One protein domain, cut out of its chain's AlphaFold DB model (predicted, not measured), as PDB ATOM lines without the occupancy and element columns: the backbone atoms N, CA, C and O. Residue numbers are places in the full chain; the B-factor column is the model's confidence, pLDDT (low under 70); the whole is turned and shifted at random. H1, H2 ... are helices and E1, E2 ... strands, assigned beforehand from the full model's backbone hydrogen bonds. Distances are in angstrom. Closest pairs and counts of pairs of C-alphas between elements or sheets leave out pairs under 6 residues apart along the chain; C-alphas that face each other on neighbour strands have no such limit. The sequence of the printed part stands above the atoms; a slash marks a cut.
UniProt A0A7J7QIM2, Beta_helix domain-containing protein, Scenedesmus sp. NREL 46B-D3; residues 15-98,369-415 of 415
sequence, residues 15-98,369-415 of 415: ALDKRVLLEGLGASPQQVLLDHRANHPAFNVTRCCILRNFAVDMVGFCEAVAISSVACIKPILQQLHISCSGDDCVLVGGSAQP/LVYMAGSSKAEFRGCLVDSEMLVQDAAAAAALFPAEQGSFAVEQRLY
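AT A GLANCE: This is residues 15 to 98 and 369 to 415 of the 415 residues of the protein "Beta_helix domain-containing protein" of Scenedesmus sp. NREL 46B-D3 (UniProt A0A7J7QIM2). Residues 15 to 98 wind in stacked turns, a short three-sided solenoid: one wall is made by E1 with residues 50 to 52 of E4 and 76 to 78 of E6, the next by E2 with the later parts of E4 and E6, and the third by E3, E5 and E7. At one end of the stack E8 and E9 lengthen the wall of E1, and two short helices, H1 and H2, lie at that same end, with H2 packing on E9. The printed part has 131 residues, with nine named strands and two named helices in the order E1 E2 E3 E4 E5 E6 E7 E8 H1 H2 E9; the class is mostly strand, though under half of the residues, 63, are in named elements. One sheet is branched and mixed, E1 E2 E4 E6 E8 E9, and the other runs E3 E5 E7, all parallel. The whole is compact and rounded, with a radius of gyration of the C-alphas of 14.3 A and spans of 38 by 34 by 27 A.

HOW THE PARTS SIT: Residues 15 to 16 pair, parallel, with residues 44 to 45 of E3, residues 43 to 45. E1, residues 20 to 24, is parallel to E4, residues 50 to 59, with N 22 and O 50 at 2.8 A. On the other side of E1 is E8, residues 369 to 372, parallel to it, with N 370 and O 21 at 2.9 A. E2, residues 33 to 37, is parallel to E4, with N 34 and O 55 at 2.8 A. E4 bends by 94 degrees at residue 53, and its pairing is staggered: E1 is beside residues 50 to 54 and E2 beside residues 55 to 59, on one side of it. On the other side of E4 is E6, residues 76 to 84, parallel at 8 degrees, with N 51 and O 76 at 2.8 A; E6 bends by 92 degrees at residue 79. In the second sheet E5, residues 65 to 69, is the inner strand: N 45 and O 66 of E3 and E5 are 2.8 A apart, and N 67 and O 91 of E5 and E7, residues 88 to 94, are 2.8 A apart. E9, residues 408 to 410, is antiparallel to E8 at 174 degrees, with N 371 and O 409 at 3.0 A. H1, residues 387 to 392, is not on either sheet, while H2, residues 394 to 399, only grazes the branched sheet with residues 394 to 398. The closest C-alphas of H2 and E9, those of Ala 394 and Val 410, are 6.5 A apart. H1 and H2 only just touch, and only at the corner, with 3 pairs of C-alphas within 8 A; the closest are those of Leu 390 and Ala 397, at 6.1 A. Every O i to N i+4 pair is within hydrogen-bond range in H2, and 1 of 2 in H1.

IN THESE COORDINATES: E1 begins at C-alpha 20, (15.731, 53.335, 126.949), and is 13.2 A long; E2 is 12.6 A and E3 6.0 A. E4, the longest strand by residues, is 22.7 A from C-alpha 50 to C-alpha 59, at (29.232, 38.677, 112.985). E5 is 13.3 A, E6 19.1 A, E7 16.0 A and E8 10.2 A. H1 is 9.0 A, H2 8.6 A and E9 6.3 A, ending at C-alpha 410, (21.868, 61.575, 122.453).

THE WHOLE: The C-alphas farthest apart, those of Ser 95 and Glu 404, are 41.3 A apart. Residues 99 to 368 are not printed, and C-alphas 98 and 369 are 19.1 A apart across the cut. The link from E8 to H1, residues 373 to 386, is long. The mean pLDDT of the printed part is 78.7; residues 369, 371 and 373 to 415 are under 70.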
ATOM      1  N   ALA A  15      24.720  46.837 126.970       95.19
ATOM      2  CA  ALA A  15      23.912  46.412 128.104       95.19
ATOM      3  C   ALA A  15      22.750  47.396 128.319       95.19
ATOM      4  O   ALA A  15      22.957  48.549 128.687       95.19
ATOM      5  N   LEU A  16      21.518  46.941 128.088       95.81
ATOM      6  CA  LEU A  16      20.303  47.730 128.293       95.81
ATOM      7  C   LEU A  16      19.694  47.370 129.652       95.81
ATOM      8  O   LEU A  16      18.773  46.556 129.770       95.81
ATOM      9  N   ASP A  17      20.267  47.970 130.692       94.88
ATOM     10  CA  ASP A  17      19.902  47.814 132.105       94.88
ATOM     11  C   ASP A  17      19.013  48.956 132.636       94.88
ATOM     12  O   ASP A  17      18.648  48.985 133.816       94.88
ATOM     13  N   LYS A  18      18.620  49.874 131.746       93.00
ATOM     14  CA  LYS A  18      17.717  51.007 131.984       93.00
ATOM     15  C   LYS A  18      16.578  51.013 130.972       93.00
ATOM     16  O   LYS A  18      16.607  50.313 129.960       93.00
ATOM     17  N   ARG A  19      15.562  51.829 131.252       94.31
ATOM     18  CA  ARG A  19      14.474  52.095 130.311       94.31
ATOM     19  C   ARG A  19      14.948  53.078 129.258       94.31
ATOM     20  O   ARG A  19      15.095  54.266 129.530       94.31
ATOM     21  N   VAL A  20      15.220  52.548 128.071       95.12
ATOM     22  CA  VAL A  20      15.731  53.335 126.949       95.12
ATOM     23  C   VAL A  20      14.881  53.143 125.702       95.12
ATOM     24  O   VAL A  20      14.367  52.050 125.463       95.12
ATOM     25  N   LEU A  21      14.762  54.194 124.895       95.88
ATOM     26  CA  LEU A  21      14.329  54.109 123.499       95.88
ATOM     27  C   LEU A  21      15.550  54.349 122.605       95.88
ATOM     28  O   LEU A  21      16.135  55.428 122.661       95.88
ATOM     29  N   LEU A  22      15.912  53.344 121.804       95.88
ATOM     30  CA  LEU A  22      16.895  53.436 120.727       95.88
ATOM     31  C   LEU A  22      16.155  53.457 119.389       95.88
ATOM     32  O   LEU A  22      15.470  52.494 119.034       95.88
ATOM     33  N   GLU A  23      16.298  54.547 118.645       97.00
ATOM     34  CA  GLU A  23      15.639  54.730 117.352       97.00
ATOM     35  C   GLU A  23      16.639  55.076 116.253       97.00
ATOM     36  O   GLU A  23      17.427  56.013 116.394       97.00
ATOM     37  N   GLY A  24      16.569  54.350 115.136       96.19
ATOM     38  CA  GLY A  24      17.240  54.745 113.905       96.19
ATOM     39  C   GLY A  24      16.453  55.831 113.170       96.19
ATOM     40  O   GLY A  24      15.249  55.705 112.959       96.19
ATOM     41  N   LEU A  25      17.128  56.900 112.747       95.25
ATOM     42  CA  LEU A  25      16.516  58.034 112.030       95.25
ATOM     43  C   LEU A  25      16.370  57.818 110.506       95.25
ATOM     44  O   LEU A  25      16.254  58.778 109.744       95.25
ATOM     45  N   GLY A  26      16.399  56.566 110.047       91.19
ATOM     46  CA  GLY A  26      16.236  56.212 108.636       91.19
ATOM     47  C   GLY A  26      14.773  56.183 108.189       91.19
ATOM     48  O   GLY A  26      13.868  55.973 108.988       91.19
ATOM     49  N   ALA A  27      14.524  56.325 106.888       92.56
ATOM     50  CA  ALA A  27      13.219  56.018 106.296       92.56
ATOM     51  C   ALA A  27      12.923  54.505 106.286       92.56
ATOM     52  O   ALA A  27      11.773  54.100 106.137       92.56
ATOM     53  N   SER A  28      13.963  53.675 106.415       94.12
ATOM     54  CA  SER A  28      13.851  52.233 106.606       94.12
ATOM     55  C   SER A  28      14.962  51.720 107.530       94.12
ATOM     56  O   SER A  28      16.011  52.370 107.637       94.12
ATOM     57  N   PRO A  29      14.794  50.529 108.136       91.12
ATOM     58  CA  PRO A  29      15.772  49.975 109.073       91.12
ATOM     59  C   PRO A  29      17.162  49.796 108.454       91.12
ATOM     60  O   PRO A  29      18.172  50.014 109.108       91.12
ATOM     61  N   GLN A  30      17.238  49.471 107.162       93.56
ATOM     62  CA  GLN A  30      18.498  49.239 106.447       93.56
ATOM     63  C   GLN A  30      19.348  50.507 106.261       93.56
ATOM     64  O   GLN A  30      20.515  50.403 105.895       93.56
ATOM     65  N   GLN A  31      18.789  51.700 106.484       95.06
ATOM     66  CA  GLN A  31      19.542  52.955 106.384       95.06
ATOM     67  C   GLN A  31      20.377  53.255 107.633       95.06
ATOM     68  O   GLN A  31      21.307  54.058 107.566       95.06
ATOM     69  N   VAL A  32      20.057  52.623 108.765       95.31
ATOM     70  CA  VAL A  32      20.799  52.755 110.020       95.31
ATOM     71  C   VAL A  32      21.313  51.375 110.387       95.31
ATOM     72  O   VAL A  32      20.551  50.542 110.859       95.31
ATOM     73  N   LEU A  33      22.593  51.122 110.129       95.75
ATOM     74  CA  LEU A  33      23.215  49.822 110.357       95.75
ATOM     75  C   LEU A  33      24.108  49.861 111.598       95.75
ATOM     76  O   LEU A  33      25.028  50.674 111.676       95.75
ATOM     77  N   LEU A  34      23.862  48.941 112.526       95.56
ATOM     78  CA  LEU A  34      24.787  48.559 113.582       95.56
ATOM     79  C   LEU A  34      25.568  47.318 113.121       95.56
ATOM     80  O   LEU A  34      25.056  46.205 113.221       95.56
ATOM     81  N   ASP A  35      26.785  47.510 112.603       95.62
ATOM     82  CA  ASP A  35      27.735  46.418 112.321       95.62
ATOM     83  C   ASP A  35      28.437  46.037 113.632       95.62
ATOM     84  O   ASP A  35      29.198  46.831 114.194       95.62
ATOM     85  N   HIS A  36      28.141  44.844 114.144       94.62
ATOM     86  CA  HIS A  36      28.686  44.331 115.395       94.62
ATOM     87  C   HIS A  36      29.537  43.090 115.136       94.62
ATOM     88  O   HIS A  36      29.050  42.083 114.630       94.62
ATOM     89  N   ARG A  37      30.826  43.141 115.495       94.62
ATOM     90  CA  ARG A  37      31.789  42.055 115.231       94.62
ATOM     91  C   ARG A  37      32.460  41.578 116.505       94.62
ATOM     92  O   ARG A  37      33.580  41.991 116.816       94.62
ATOM     93  N   ALA A  38      31.778  40.729 117.265       92.12
ATOM     94  CA  ALA A  38      32.299  40.242 118.537       92.12
ATOM     95  C   ALA A  38      31.753  38.861 118.915       92.12
ATOM     96  O   ALA A  38      30.863  38.333 118.273       92.12
ATOM     97  N   ASN A  39      32.268  38.270 119.994       93.94
ATOM     98  CA  ASN A  39      31.765  36.998 120.534       93.94
ATOM     99  C   ASN A  39      30.864  37.221 121.753       93.94
ATOM    100  O   ASN A  39      30.965  36.513 122.747       93.94
ATOM    101  N   HIS A  40      30.035  38.255 121.689       94.50
ATOM    102  CA  HIS A  40      29.022  38.571 122.688       94.50
ATOM    103  C   HIS A  40      27.861  39.298 121.995       94.50
ATOM    104  O   HIS A  40      28.068  39.843 120.901       94.50
ATOM    105  N   PRO A  41      26.692  39.422 122.640       96.38
ATOM    106  CA  PRO A  41      25.526  40.020 122.009       96.38
ATOM    107  C   PRO A  41      25.745  41.477 121.623       96.38
ATOM    108  O   PRO A  41      26.429  42.208 122.351       96.38
ATOM    109  N   ALA A  42      25.143  41.921 120.515       95.94
ATOM    110  CA  ALA A  42      25.088  43.349 120.197       95.94
ATOM    111  C   ALA A  42      24.274  44.078 121.274       95.94
ATOM    112  O   ALA A  42      24.712  45.100 121.800       95.94
ATOM    113  N   PHE A  43      23.147  43.480 121.670       97.19
ATOM    114  CA  PHE A  43      22.295  43.954 122.755       97.19
ATOM    115  C   PHE A  43      22.119  42.886 123.828       97.19
ATOM    116  O   PHE A  43      21.701  41.770 123.527       97.19
ATOM    117  N   ASN A  44      22.367  43.258 125.082       97.25
ATOM    118  CA  ASN A  44      22.006  42.459 126.249       97.25
ATOM    119  C   ASN A  44      20.919  43.189 127.045       97.25
ATOM    120  O   ASN A  44      21.187  44.150 127.770       97.25
ATOM    121  N   VAL A  45      19.674  42.761 126.862       97.50
ATOM    122  CA  VAL A  45      18.471  43.421 127.365       97.50
ATOM    123  C   VAL A  45      18.033  42.786 128.677       97.50
ATOM    124  O   VAL A  45      17.543  41.657 128.704       97.50
ATOM    125  N   THR A  46      18.153  43.548 129.764       97.06
ATOM    126  CA  THR A  46      17.778  43.104 131.120       97.06
ATOM    127  C   THR A  46      16.671  43.955 131.754       97.06
ATOM    128  O   THR A  46      16.137  43.610 132.814       97.06
ATOM    129  N   ARG A  47      16.263  45.039 131.078       96.19
ATOM    130  CA  ARG A  47      15.114  45.900 131.403       96.19
ATOM    131  C   ARG A  47      14.220  46.132 130.187       96.19
ATOM    132  O   ARG A  47      14.585  45.832 129.059       96.19
ATOM    133  N   CYS A  48      13.024  46.677 130.420       97.19
ATOM    134  CA  CYS A  48      12.153  47.115 129.332       97.19
ATOM    135  C   CYS A  48      12.828  48.250 128.556       97.19
ATOM    136  O   CYS A  48      13.152  49.276 129.144       97.19
ATOM    137  N   CYS A  49      12.975  48.085 127.250       96.88
ATOM    138  CA  CYS A  49      13.469  49.101 126.333       96.88
ATOM    139  C   CYS A  49      12.644  49.068 125.045       96.88
ATOM    140  O   CYS A  49      11.862  48.141 124.824       96.88
ATOM    141  N   ILE A  50      12.832  50.061 124.187       98.00
ATOM    142  CA  ILE A  50      12.285  50.072 122.835       98.00
ATOM    143  C   ILE A  50      13.456  50.171 121.866       98.00
ATOM    144  O   ILE A  50      14.242  51.109 121.946       98.00
ATOM    145  N   LEU A  51      13.574  49.207 120.963       97.75
ATOM    146  CA  LEU A  51      14.533  49.204 119.866       97.75
ATOM    147  C   LEU A  51      13.742  49.331 118.575       97.75
ATOM    148  O   LEU A  51      12.906  48.465 118.302       97.75
ATOM    149  N   ARG A  52      13.959  50.392 117.792       98.12
ATOM    150  CA  ARG A  52      13.178  50.577 116.569       98.12
ATOM    151  C   ARG A  52      13.909  51.163 115.377       98.12
ATOM    152  O   ARG A  52      14.715  52.077 115.521       98.12
ATOM    153  N   ASN A  53      13.513  50.705 114.193       97.62
ATOM    154  CA  ASN A  53      13.863  51.307 112.907       97.62
ATOM    155  C   ASN A  53      15.374  51.342 112.597       97.62
ATOM    156  O   ASN A  53      15.907  52.349 112.133       97.62
ATOM    157  N   PHE A  54      16.081  50.242 112.853       97.62
ATOM    158  CA  PHE A  54      17.478  50.070 112.442       97.62
ATOM    159  C   PHE A  54      17.801  48.600 112.146       97.62
ATOM    160  O   PHE A  54      17.049  47.688 112.505       97.62
ATOM    161  N   ALA A  55      18.915  48.378 111.462       97.81
ATOM    162  CA  ALA A  55      19.469  47.073 111.174       97.81
ATOM    163  C   ALA A  55      20.609  46.734 112.142       97.81
ATOM    164  O   ALA A  55      21.393  47.602 112.522       97.81
ATOM    165  N   VAL A  56      20.710  45.464 112.513       97.62
ATOM    166  CA  VAL A  56      21.804  44.886 113.293       97.62
ATOM    167  C   VAL A  56      22.419  43.799 112.436       97.62
ATOM    168  O   VAL A  56      21.728  42.838 112.112       97.62
ATOM    169  N   ASP A  57      23.690  43.950 112.085       97.38
ATOM    170  CA  ASP A  57      24.460  42.899 111.428       97.38
ATOM    171  C   ASP A  57      25.507  42.373 112.397       97.38
ATOM    172  O   ASP A  57      26.518  43.021 112.660       97.38
ATOM    173  N   MET A  58      25.208  41.219 112.989       96.56
ATOM    174  CA  MET A  58      26.062  40.569 113.967       96.56
ATOM    175  C   MET A  58      26.909  39.477 113.314       96.56
ATOM    176  O   MET A  58      26.400  38.449 112.854       96.56
ATOM    177  N   VAL A  59      28.227  39.667 113.369       96.19
ATOM    178  CA  VAL A  59      29.232  38.677 112.985       96.19
ATOM    179  C   VAL A  59      30.002  38.203 114.216       96.19
ATOM    180  O   VAL A  59      30.771  38.950 114.820       96.19
ATOM    181  N   GLY A  60      29.851  36.929 114.570       94.12
ATOM    182  CA  GLY A  60      30.473  36.372 115.770       94.12
ATOM    183  C   GLY A  60      30.105  34.922 116.031       94.12
ATOM    184  O   GLY A  60      29.600  34.250 115.139       94.12
ATOM    185  N   PHE A  61      30.343  34.455 117.257       94.69
ATOM    186  CA  PHE A  61      29.909  33.143 117.770       94.69
ATOM    187  C   PHE A  61      28.909  33.282 118.929       94.69
ATOM    188  O   PHE A  61      28.942  32.516 119.881       94.69
ATOM    189  N   CYS A  62      28.083  34.320 118.887       95.88
ATOM    190  CA  CYS A  62      27.092  34.629 119.910       95.88
ATOM    191  C   CYS A  62      25.836  35.163 119.220       95.88
ATOM    192  O   CYS A  62      25.845  35.387 118.003       95.88
ATOM    193  N   GLU A  63      24.772  35.349 119.983       97.06
ATOM    194  CA  GLU A  63      23.528  35.910 119.507       97.06
ATOM    195  C   GLU A  63      23.626  37.389 119.123       97.06
ATOM    196  O   GLU A  63      24.525  38.100 119.561       97.06
ATOM    197  N   ALA A  64      22.709  37.891 118.290       97.38
ATOM    198  CA  ALA A  64      22.657  39.328 118.004       97.38
ATOM    199  C   ALA A  64      21.973  40.082 119.149       97.38
ATOM    200  O   ALA A  64      22.461  41.120 119.605       97.38
ATOM    201  N   VAL A  65      20.858  39.541 119.640       97.94
ATOM    202  CA  VAL A  65      20.088  40.114 120.744       97.94
ATOM    203  C   VAL A  65      19.840  39.053 121.805       97.94
ATOM    204  O   VAL A  65      19.142  38.073 121.554       97.94
ATOM    205  N   ALA A  66      20.347  39.294 123.009       97.94
ATOM    206  CA  ALA A  66      20.042  38.508 124.194       97.94
ATOM    207  C   ALA A  66      19.027  39.257 125.057       97.94
ATOM    208  O   ALA A  66      19.250  40.407 125.435       97.94
ATOM    209  N   ILE A  67      17.910  38.615 125.390       98.19
ATOM    210  CA  ILE A  67      16.867  39.168 126.254       98.19
ATOM    211  C   ILE A  67      16.674  38.212 127.420       98.19
ATOM    212  O   ILE A  67      16.105  37.131 127.275       98.19
ATOM    213  N   SER A  68      17.126  38.609 128.603       96.56
ATOM    214  CA  SER A  68      16.998  37.767 129.787       96.56
ATOM    215  C   SER A  68      16.749  38.605 131.029       96.56
ATOM    216  O   SER A  68      17.345  39.658 131.247       96.56
ATOM    217  N   SER A  69      15.821  38.150 131.864       93.12
ATOM    218  CA  SER A  69      15.609  38.742 133.178       93.12
ATOM    219  C   SER A  69      14.928  37.748 134.100       93.12
ATOM    220  O   SER A  69      14.078  36.962 133.678       93.12
ATOM    221  N   VAL A  70      15.295  37.801 135.378       89.94
ATOM    222  CA  VAL A  70      14.560  37.121 136.454       89.94
ATOM    223  C   VAL A  70      13.218  37.801 136.736       89.94
ATOM    224  O   VAL A  70      12.319  37.190 137.302       89.94
ATOM    225  N   ALA A  71      13.080  39.070 136.347       90.88
ATOM    226  CA  ALA A  71      11.827  39.798 136.409       90.88
ATOM    227  C   ALA A  71      11.105  39.718 135.061       90.88
ATOM    228  O   ALA A  71      11.719  39.582 134.005       90.88
ATOM    229  N   CYS A  72       9.784  39.875 135.089       94.75
ATOM    230  CA  CYS A  72       9.022  40.058 133.865       94.75
ATOM    231  C   CYS A  72       9.391  41.405 133.222       94.75
ATOM    232  O   CYS A  72       9.009  42.463 133.725       94.75
ATOM    233  N   ILE A  73      10.147  41.362 132.123       97.19
ATOM    234  CA  ILE A  73      10.452  42.530 131.288       97.19
ATOM    235  C   ILE A  73       9.725  42.419 129.954       97.19
ATOM    236  O   ILE A  73       9.547  41.321 129.439       97.19
ATOM    237  N   LYS A  74       9.315  43.556 129.395       98.19
ATOM    238  CA  LYS A  74       8.527  43.639 128.159       98.19
ATOM    239  C   LYS A  74       9.178  44.598 127.160       98.19
ATOM    240  O   LYS A  74       8.624  45.671 126.915       98.19
ATOM    241  N   PRO A  75      10.398  44.308 126.671       98.06
ATOM    242  CA  PRO A  75      11.013  45.158 125.666       98.06
ATOM    243  C   PRO A  75      10.250  45.052 124.339       98.06
ATOM    244  O   PRO A  75       9.664  44.014 124.024       98.06
ATOM    245  N   ILE A  76      10.259  46.137 123.572       98.50
ATOM    246  CA  ILE A  76       9.623  46.225 122.258       98.50
ATOM    247  C   ILE A  76      10.722  46.347 121.212       98.50
ATOM    248  O   ILE A  76      11.522  47.279 121.244       98.50
ATOM    249  N   LEU A  77      10.756  45.404 120.282       98.50
ATOM    250  CA  LEU A  77      11.628  45.405 119.120       98.50
ATOM    251  C   LEU A  77      10.731  45.630 117.909       98.50
ATOM    252  O   LEU A  77       9.914  44.776 117.581       98.50
ATOM    253  N   GLN A  78      10.832  46.789 117.270       98.62
ATOM    254  CA  GLN A  78       9.895  47.188 116.226       98.62
ATOM    255  C   GLN A  78      10.630  47.601 114.957       98.62
ATOM    256  O   GLN A  78      11.511  48.451 115.005       98.62
ATOM    257  N   GLN A  79      10.233  47.068 113.800       98.19
ATOM    258  CA  GLN A  79      10.835  47.444 112.514       98.19
ATOM    259  C   GLN A  79      12.361  47.293 112.553       98.19
ATOM    260  O   GLN A  79      13.107  48.218 112.242       98.19
ATOM    261  N   LEU A  80      12.834  46.138 113.018       98.50
ATOM    262  CA  LEU A  80      14.259  45.817 113.033       98.50
ATOM    263  C   LEU A  80      14.595  44.866 111.892       98.50
ATOM    264  O   LEU A  80      13.792  43.998 111.553       98.50
ATOM    265  N   HIS A  81      15.799  45.000 111.345       98.50
ATOM    266  CA  HIS A  81      16.390  43.979 110.485       98.50
ATOM    267  C   HIS A  81      17.593  43.377 111.206       98.50
ATOM    268  O   HIS A  81      18.587  44.064 111.393       98.50
ATOM    269  N   ILE A  82      17.497  42.130 111.653       98.44
ATOM    270  CA  ILE A  82      18.522  41.497 112.486       98.44
ATOM    271  C   ILE A  82      19.133  40.339 111.698       98.44
ATOM    272  O   ILE A  82      18.445  39.356 111.421       98.44
ATOM    273  N   SER A  83      20.410  40.453 111.339       98.19
ATOM    274  CA  SER A  83      21.209  39.363 110.785       98.19
ATOM    275  C   SER A  83      22.223  38.872 111.813       98.19
ATOM    276  O   SER A  83      22.874  39.663 112.494       98.19
ATOM    277  N   CYS A  84      22.359  37.553 111.936       96.69
ATOM    278  CA  CYS A  84      23.345  36.927 112.813       96.69
ATOM    279  C   CYS A  84      24.060  35.790 112.082       96.69
ATOM    280  O   CYS A  84      23.432  34.818 111.651       96.69
ATOM    281  N   SER A  85      25.386  35.891 111.959       95.56
ATOM    282  CA  SER A  85      26.227  34.815 111.419       95.56
ATOM    283  C   SER A  85      26.689  33.812 112.478       95.56
ATOM    284  O   SER A  85      27.397  32.864 112.123       95.56
ATOM    285  N   GLY A  86      26.401  34.095 113.748       91.06
ATOM    286  CA  GLY A  86      26.884  33.358 114.903       91.06
ATOM    287  C   GLY A  86      25.907  32.308 115.376       91.06
ATOM    288  O   GLY A  86      25.627  31.359 114.641       91.06
ATOM    289  N   ASP A  87      25.458  32.477 116.616       94.88
ATOM    290  CA  ASP A  87      24.583  31.525 117.281       94.88
ATOM    291  C   ASP A  87      23.106  31.780 116.910       94.88
ATOM    292  O   ASP A  87      22.757  31.872 115.723       94.88
ATOM    293  N   ASP A  88      22.221  31.917 117.895       97.62
ATOM    294  CA  ASP A  88      20.828  32.305 117.677       97.62
ATOM    295  C   ASP A  88      20.736  33.797 117.316       97.62
ATOM    296  O   ASP A  88      21.509  34.612 117.793       97.62
ATOM    297  N   CYS A  89      19.814  34.232 116.464       97.94
ATOM    298  CA  CYS A  89      19.718  35.658 116.138       97.94
ATOM    299  C   CYS A  89      19.107  36.443 117.309       97.94
ATOM    300  O   CYS A  89      19.667  37.450 117.750       97.94
ATOM    301  N   VAL A  90      18.014  35.927 117.878       98.44
ATOM    302  CA  VAL A  90      17.402  36.443 119.108       98.44
ATOM    303  C   VAL A  90      17.277  35.321 120.135       98.44
ATOM    304  O   VAL A  90      16.578  34.337 119.894       98.44
ATOM    305  N   LEU A  91      17.909  35.490 121.295       98.38
ATOM    306  CA  LEU A  91      17.803  34.581 122.434       98.38
ATOM    307  C   LEU A  91      16.918  35.202 123.519       98.38
ATOM    308  O   LEU A  91      17.188  36.305 123.994       98.38
ATOM    309  N   VAL A  92      15.874  34.486 123.940       98.56
ATOM    310  CA  VAL A  92      14.936  34.928 124.978       98.56
ATOM    311  C   VAL A  92      14.900  33.923 126.129       98.56
ATOM    312  O   VAL A  92      14.571  32.751 125.950       98.56
ATOM    313  N   GLY A  93      15.200  34.397 127.337       98.06
ATOM    314  CA  GLY A  93      15.300  33.563 128.532       98.06
ATOM    315  C   GLY A  93      14.662  34.169 129.783       98.06
ATOM    316  O   GLY A  93      14.154  35.295 129.801       98.06
ATOM    317  N   GLY A  94      14.706  33.402 130.875       96.75
ATOM    318  CA  GLY A  94      14.159  33.805 132.173       96.75
ATOM    319  C   GLY A  94      12.636  33.966 132.142       96.75
ATOM    320  O   GLY A  94      11.927  33.035 131.768       96.75
ATOM    321  N   SER A  95      12.145  35.138 132.547       97.44
ATOM    322  CA  SER A  95      10.724  35.525 132.525       97.44
ATOM    323  C   SER A  95      10.444  36.687 131.564       97.44
ATOM    324  O   SER A  95       9.443  37.394 131.712       97.44
ATOM    325  N   ALA A  96      11.338  36.926 130.599       97.94
ATOM    326  CA  ALA A  96      11.174  37.982 129.608       97.94
ATOM    327  C   ALA A  96       9.952  37.731 128.708       97.94
ATOM    328  O   ALA A  96       9.624  36.591 128.382       97.94
ATOM    329  N   GLN A  97       9.284  38.812 128.308       98.38
ATOM    330  CA  GLN A  97       8.104  38.794 127.447       98.38
ATOM    331  C   GLN A  97       8.218  39.840 126.328       98.38
ATOM    332  O   GLN A  97       7.491  40.841 126.338       98.38
ATOM    333  N   PRO A  98       9.198  39.697 125.418       98.50
ATOM    334  CA  PRO A  98       9.426  40.683 124.377       98.50
ATOM    335  C   PRO A  98       8.297  40.683 123.336       98.50
ATOM    336  O   PRO A  98       7.732  39.638 123.005       98.50
ATOM    337  N   LEU A 369      16.262  58.693 126.262       67.00
ATOM    338  CA  LEU A 369      16.035  58.646 124.827       67.00
ATOM    339  C   LEU A 369      17.374  58.787 124.102       67.00
ATOM    340  O   LEU A 369      18.171  59.672 124.405       67.00
ATOM    341  N   VAL A 370      17.648  57.883 123.166       77.31
ATOM    342  CA  VAL A 370      18.899  57.867 122.407       77.31
ATOM    343  C   VAL A 370      18.567  57.690 120.930       77.31
ATOM    344  O   VAL A 370      17.893  56.735 120.543       77.31
ATOM    345  N   TYR A 371      19.061  58.599 120.091       69.88
ATOM    346  CA  TYR A 371      18.886  58.514 118.647       69.88
ATOM    347  C   TYR A 371      20.168  58.038 117.971       69.88
ATOM    348  O   TYR A 371      21.270  58.522 118.247       69.88
ATOM    349  N   MET A 372      20.010  57.116 117.026       71.00
ATOM    350  CA  MET A 372      21.077  56.678 116.135       71.00
ATOM    351  C   MET A 372      20.823  57.274 114.750       71.00
ATOM    352  O   MET A 372      19.851  56.920 114.079       71.00
ATOM    353  N   ALA A 373      21.680  58.193 114.301       65.69
ATOM    354  CA  ALA A 373      21.617  58.689 112.931       65.69
ATOM    355  C   ALA A 373      22.669  57.962 112.083       65.69
ATOM    356  O   ALA A 373      23.871  58.048 112.330       65.69
ATOM    357  N   GLY A 374      22.205  57.227 111.073       45.69
ATOM    358  CA  GLY A 374      23.082  56.553 110.124       45.69
ATOM    359  C   GLY A 374      23.687  57.541 109.127       45.69
ATOM    360  O   GLY A 374      22.968  58.231 108.408       45.69
ATOM    361  N   SER A 375      25.015  57.570 109.045       50.81
ATOM    362  CA  SER A 375      25.739  57.913 107.817       50.81
ATOM    363  C   SER A 375      26.056  56.596 107.113       50.81
ATOM    364  O   SER A 375      26.455  55.638 107.772       50.81
ATOM    365  N   SER A 376      25.907  56.519 105.790       43.03
ATOM    366  CA  SER A 376      26.013  55.274 105.007       43.03
ATOM    367  C   SER A 376      27.390  54.573 105.033       43.03
ATOM    368  O   SER A 376      27.577  53.598 104.309       43.03
ATOM    369  N   LYS A 377      28.358  55.050 105.834       47.97
ATOM    370  CA  LYS A 377      29.727  54.511 105.968       47.97
ATOM    371  C   LYS A 377      30.356  54.711 107.362       47.97
ATOM    372  O   LYS A 377      31.548  54.995 107.459       47.97
ATOM    373  N   ALA A 378      29.584  54.618 108.440       45.25
ATOM    374  CA  ALA A 378      30.136  54.664 109.795       45.25
ATOM    375  C   ALA A 378      30.703  53.285 110.200       45.25
ATOM    376  O   ALA A 378      29.939  52.371 110.487       45.25
ATOM    377  N   GLU A 379      32.028  53.117 110.205       41.75
ATOM    378  CA  GLU A 379      32.692  51.917 110.743       41.75
ATOM    379  C   GLU A 379      33.017  52.169 112.224       41.75
ATOM    380  O   GLU A 379      33.890  52.978 112.545       41.75
ATOM    381  N   PHE A 380      32.289  51.525 113.139       42.38
ATOM    382  CA  PHE A 380      32.460  51.743 114.575       42.38
ATOM    383  C   PHE A 380      33.491  50.788 115.174       42.38
ATOM    384  O   PHE A 380      33.377  49.569 115.063       42.38
ATOM    385  N   ARG A 381      34.490  51.336 115.871       38.22
ATOM    386  CA  ARG A 381      35.425  50.559 116.696       38.22
ATOM    387  C   ARG A 381      35.297  50.975 118.154       38.22
ATOM    388  O   ARG A 381      35.915  51.943 118.573       38.22
ATOM    389  N   GLY A 382      34.502  50.204 118.897       35.47
ATOM    390  CA  GLY A 382      34.522  50.106 120.359       35.47
ATOM    391  C   GLY A 382      34.374  51.417 121.133       35.47
ATOM    392  O   GLY A 382      35.368  51.996 121.558       35.47
ATOM    393  N   CYS A 383      33.134  51.817 121.425       33.66
ATOM    394  CA  CYS A 383      32.835  52.755 122.507       33.66
ATOM    395  C   CYS A 383      31.999  52.050 123.572       33.66
ATOM    396  O   CYS A 383      30.853  51.688 123.320       33.66
ATOM    397  N   LEU A 384      32.573  51.870 124.763       33.94
ATOM    398  CA  LEU A 384      31.803  51.548 125.959       33.94
ATOM    399  C   LEU A 384      30.934  52.756 126.287       33.94
ATOM    400  O   LEU A 384      31.437  53.794 126.710       33.94
ATOM    401  N   VAL A 385      29.632  52.614 126.084       40.06
ATOM    402  CA  VAL A 385      28.667  53.566 126.608       40.06
ATOM    403  C   VAL A 385      28.154  52.980 127.912       40.06
ATOM    404  O   VAL A 385      27.218  52.183 127.922       40.06
ATOM    405  N   ASP A 386      28.826  53.320 129.012       37.78
ATOM    406  CA  ASP A 386      28.313  53.001 130.339       37.78
ATOM    407  C   ASP A 386      26.990  53.757 130.538       37.78
ATOM    408  O   ASP A 386      26.857  54.936 130.181       37.78
ATOM    409  N   SER A 387      25.992  53.073 131.090       41.47
ATOM    410  CA  SER A 387      24.695  53.662 131.370       41.47
ATOM    411  C   SER A 387      24.821  54.822 132.368       41.47
ATOM    412  O   SER A 387      23.980  55.723 132.341       41.47
ATOM    413  N   GLU A 388      25.841  54.856 133.234       41.62
ATOM    414  CA  GLU A 388      26.168  56.029 134.062       41.62
ATOM    415  C   GLU A 388      26.672  57.216 133.229       41.62
ATOM    416  O   GLU A 388      26.291  58.359 133.496       41.62
ATOM    417  N   MET A 389      27.440  56.952 132.169       36.91
ATOM    418  CA  MET A 389      28.002  57.979 131.288       36.91
ATOM    419  C   MET A 389      26.920  58.719 130.494       36.91
ATOM    420  O   MET A 389      26.990  59.936 130.340       36.91
ATOM    421  N   LEU A 390      25.881  58.005 130.047       43.56
ATOM    422  CA  LEU A 390      24.730  58.612 129.365       43.56
ATOM    423  C   LEU A 390      23.845  59.456 130.293       43.56
ATOM    424  O   LEU A 390      23.168  60.364 129.821       43.56
ATOM    425  N   VAL A 391      23.799  59.140 131.595       44.31
ATOM    426  CA  VAL A 391      22.946  59.856 132.563       44.31
ATOM    427  C   VAL A 391      23.604  61.140 133.064       44.31
ATOM    428  O   VAL A 391      22.887  62.091 133.373       44.31
ATOM    429  N   GLN A 392      24.933  61.169 133.197       43.31
ATOM    430  CA  GLN A 392      25.621  62.279 133.864       43.31
ATOM    431  C   GLN A 392      26.146  63.356 132.911       43.31
ATOM    432  O   GLN A 392      26.212  64.516 133.320       43.31
ATOM    433  N   ASP A 393      26.506  63.021 131.668       50.69
ATOM    434  CA  ASP A 393      27.143  63.994 130.779       50.69
ATOM    435  C   ASP A 393      26.912  63.674 129.290       50.69
ATOM    436  O   ASP A 393      27.724  63.037 128.614       50.69
ATOM    437  N   ALA A 394      25.787  64.154 128.749       47.06
ATOM    438  CA  ALA A 394      25.471  64.045 127.323       47.06
ATOM    439  C   ALA A 394      26.561  64.667 126.422       47.06
ATOM    440  O   ALA A 394      26.733  64.230 125.283       47.06
ATOM    441  N   ALA A 395      27.328  65.644 126.923       49.41
ATOM    442  CA  ALA A 395      28.446  66.231 126.190       49.41
ATOM    443  C   ALA A 395      29.671  65.300 126.177       49.41
ATOM    444  O   ALA A 395      30.331  65.195 125.145       49.41
ATOM    445  N   ALA A 396      29.940  64.569 127.264       53.91
ATOM    446  CA  ALA A 396      30.965  63.522 127.283       53.91
ATOM    447  C   ALA A 396      30.590  62.332 126.385       53.91
ATOM    448  O   ALA A 396      31.444  61.815 125.664       53.91
ATOM    449  N   ALA A 397      29.310  61.940 126.363       51.16
ATOM    450  CA  ALA A 397      28.813  60.931 125.428       51.16
ATOM    451  C   ALA A 397      28.974  61.393 123.970       51.16
ATOM    452  O   ALA A 397      29.498  60.645 123.153       51.16
ATOM    453  N   ALA A 398      28.621  62.642 123.650       50.66
ATOM    454  CA  ALA A 398      28.855  63.214 122.322       50.66
ATOM    455  C   ALA A 398      30.354  63.312 121.967       50.66
ATOM    456  O   ALA A 398      30.720  63.150 120.806       50.66
ATOM    457  N   ALA A 399      31.235  63.528 122.950       53.19
ATOM    458  CA  ALA A 399      32.681  63.611 122.743       53.19
ATOM    459  C   ALA A 399      33.348  62.256 122.440       53.19
ATOM    460  O   ALA A 399      34.417  62.239 121.829       53.19
ATOM    461  N   LEU A 400      32.726  61.128 122.813       50.12
ATOM    462  CA  LEU A 400      33.175  59.791 122.397       50.12
ATOM    463  C   LEU A 400      32.952  59.525 120.901       50.12
ATOM    464  O   LEU A 400      33.568  58.617 120.342       50.12
ATOM    465  N   PHE A 401      32.100  60.313 120.246       48.75
ATOM    466  CA  PHE A 401      31.721  60.124 118.851       48.75
ATOM    467  C   PHE A 401      32.238  61.296 118.000       48.75
ATOM    468  O   PHE A 401      31.524  62.281 117.797       48.75
ATOM    469  N   PRO A 402      33.490  61.247 117.502       50.25
ATOM    470  CA  PRO A 402      34.009  62.299 116.637       50.25
ATOM    471  C   PRO A 402      33.119  62.438 115.395       50.25
ATOM    472  O   PRO A 402      32.813  61.454 114.723       50.25
ATOM    473  N   ALA A 403      32.734  63.680 115.078       43.00
ATOM    474  CA  ALA A 403      31.771  64.027 114.024       43.00
ATOM    475  C   ALA A 403      32.091  63.447 112.627       43.00
ATOM    476  O   ALA A 403      31.226  63.424 111.754       43.00
ATOM    477  N   GLU A 404      33.315  62.965 112.409       44.00
ATOM    478  CA  GLU A 404      33.766  62.375 111.148       44.00
ATOM    479  C   GLU A 404      33.314  60.914 110.932       44.00
ATOM    480  O   GLU A 404      33.396  60.431 109.805       44.00
ATOM    481  N   GLN A 405      32.797  60.210 111.954       45.56
ATOM    482  CA  GLN A 405      32.453  58.774 111.870       45.56
ATOM    483  C   GLN A 405      30.949  58.453 111.913       45.56
ATOM    484  O   GLN A 405      30.576  57.292 112.026       45.56
ATOM    485  N   GLY A 406      30.078  59.447 111.744       48.00
ATOM    486  CA  GLY A 406      28.623  59.286 111.825       48.00
ATOM    487  C   GLY A 406      28.058  59.984 113.059       48.00
ATOM    488  O   GLY A 406      28.637  59.945 114.140       48.00
ATOM    489  N   SER A 407      26.949  60.694 112.883       47.25
ATOM    490  CA  SER A 407      26.365  61.539 113.923       47.25
ATOM    491  C   SER A 407      25.466  60.721 114.848       47.25
ATOM    492  O   SER A 407      24.359  60.356 114.466       47.25
ATOM    493  N   PHE A 408      25.898  60.483 116.083       45.22
ATOM    494  CA  PHE A 408      24.994  60.087 117.162       45.22
ATOM    495  C   PHE A 408      24.411  61.342 117.809       45.22
ATOM    496  O   PHE A 408      25.141  62.284 118.118       45.22
ATOM    497  N   ALA A 409      23.095  61.360 118.010       52.69
ATOM    498  CA  ALA A 409      22.426  62.401 118.773       52.69
ATOM    499  C   ALA A 409      21.824  61.750 120.018       52.69
ATOM    500  O   ALA A 409      20.828  61.034 119.953       52.69
ATOM    501  N   VAL A 410      22.448  61.975 121.170       50.84
ATOM    502  CA  VAL A 410      21.868  61.575 122.453       50.84
ATOM    503  C   VAL A 410      21.024  62.747 122.945       50.84
ATOM    504  O   VAL A 410      21.560  63.824 123.194       50.84
ATOM    505  N   GLU A 411      19.709  62.563 123.065       49.09
ATOM    506  CA  GLU A 411      18.809  63.578 123.620       49.09
ATOM    507  C   GLU A 411      18.162  63.032 124.892       49.09
ATOM    508  O   GLU A 411      17.176  62.304 124.843       49.09
ATOM    509  N   GLN A 412      18.689  63.402 126.056       41.94
ATOM    510  CA  GLN A 412      18.061  63.040 127.319       41.94
ATOM    511  C   GLN A 412      16.786  63.874 127.521       41.94
ATOM    512  O   GLN A 412      16.853  65.080 127.765       41.94
ATOM    513  N   ARG A 413      15.618  63.230 127.442       42.78
ATOM    514  CA  ARG A 413      14.333  63.824 127.837       42.78
ATOM    515  C   ARG A 413      13.860  63.193 129.137       42.78
ATOM    516  O   ARG A 413      13.632  61.992 129.188       42.78
ATOM    517  N   LEU A 414      13.717  64.019 130.169       35.50
ATOM    518  CA  LEU A 414      13.040  63.640 131.406       35.50
ATOM    519  C   LEU A 414      11.533  63.600 131.122       35.50
ATOM    520  O   LEU A 414      10.968  64.625 130.731       35.50
ATOM    521  N   TYR A 415      10.918  62.428 131.284       46.03
ATOM    522  CA  TYR A 415       9.468  62.228 131.212       46.03
ATOM    523  C   TYR A 415       8.878  61.996 132.598       46.03
ATOM    524  O   TYR A 415       9.552  61.331 133.420       46.03
TER     525      TYR A 415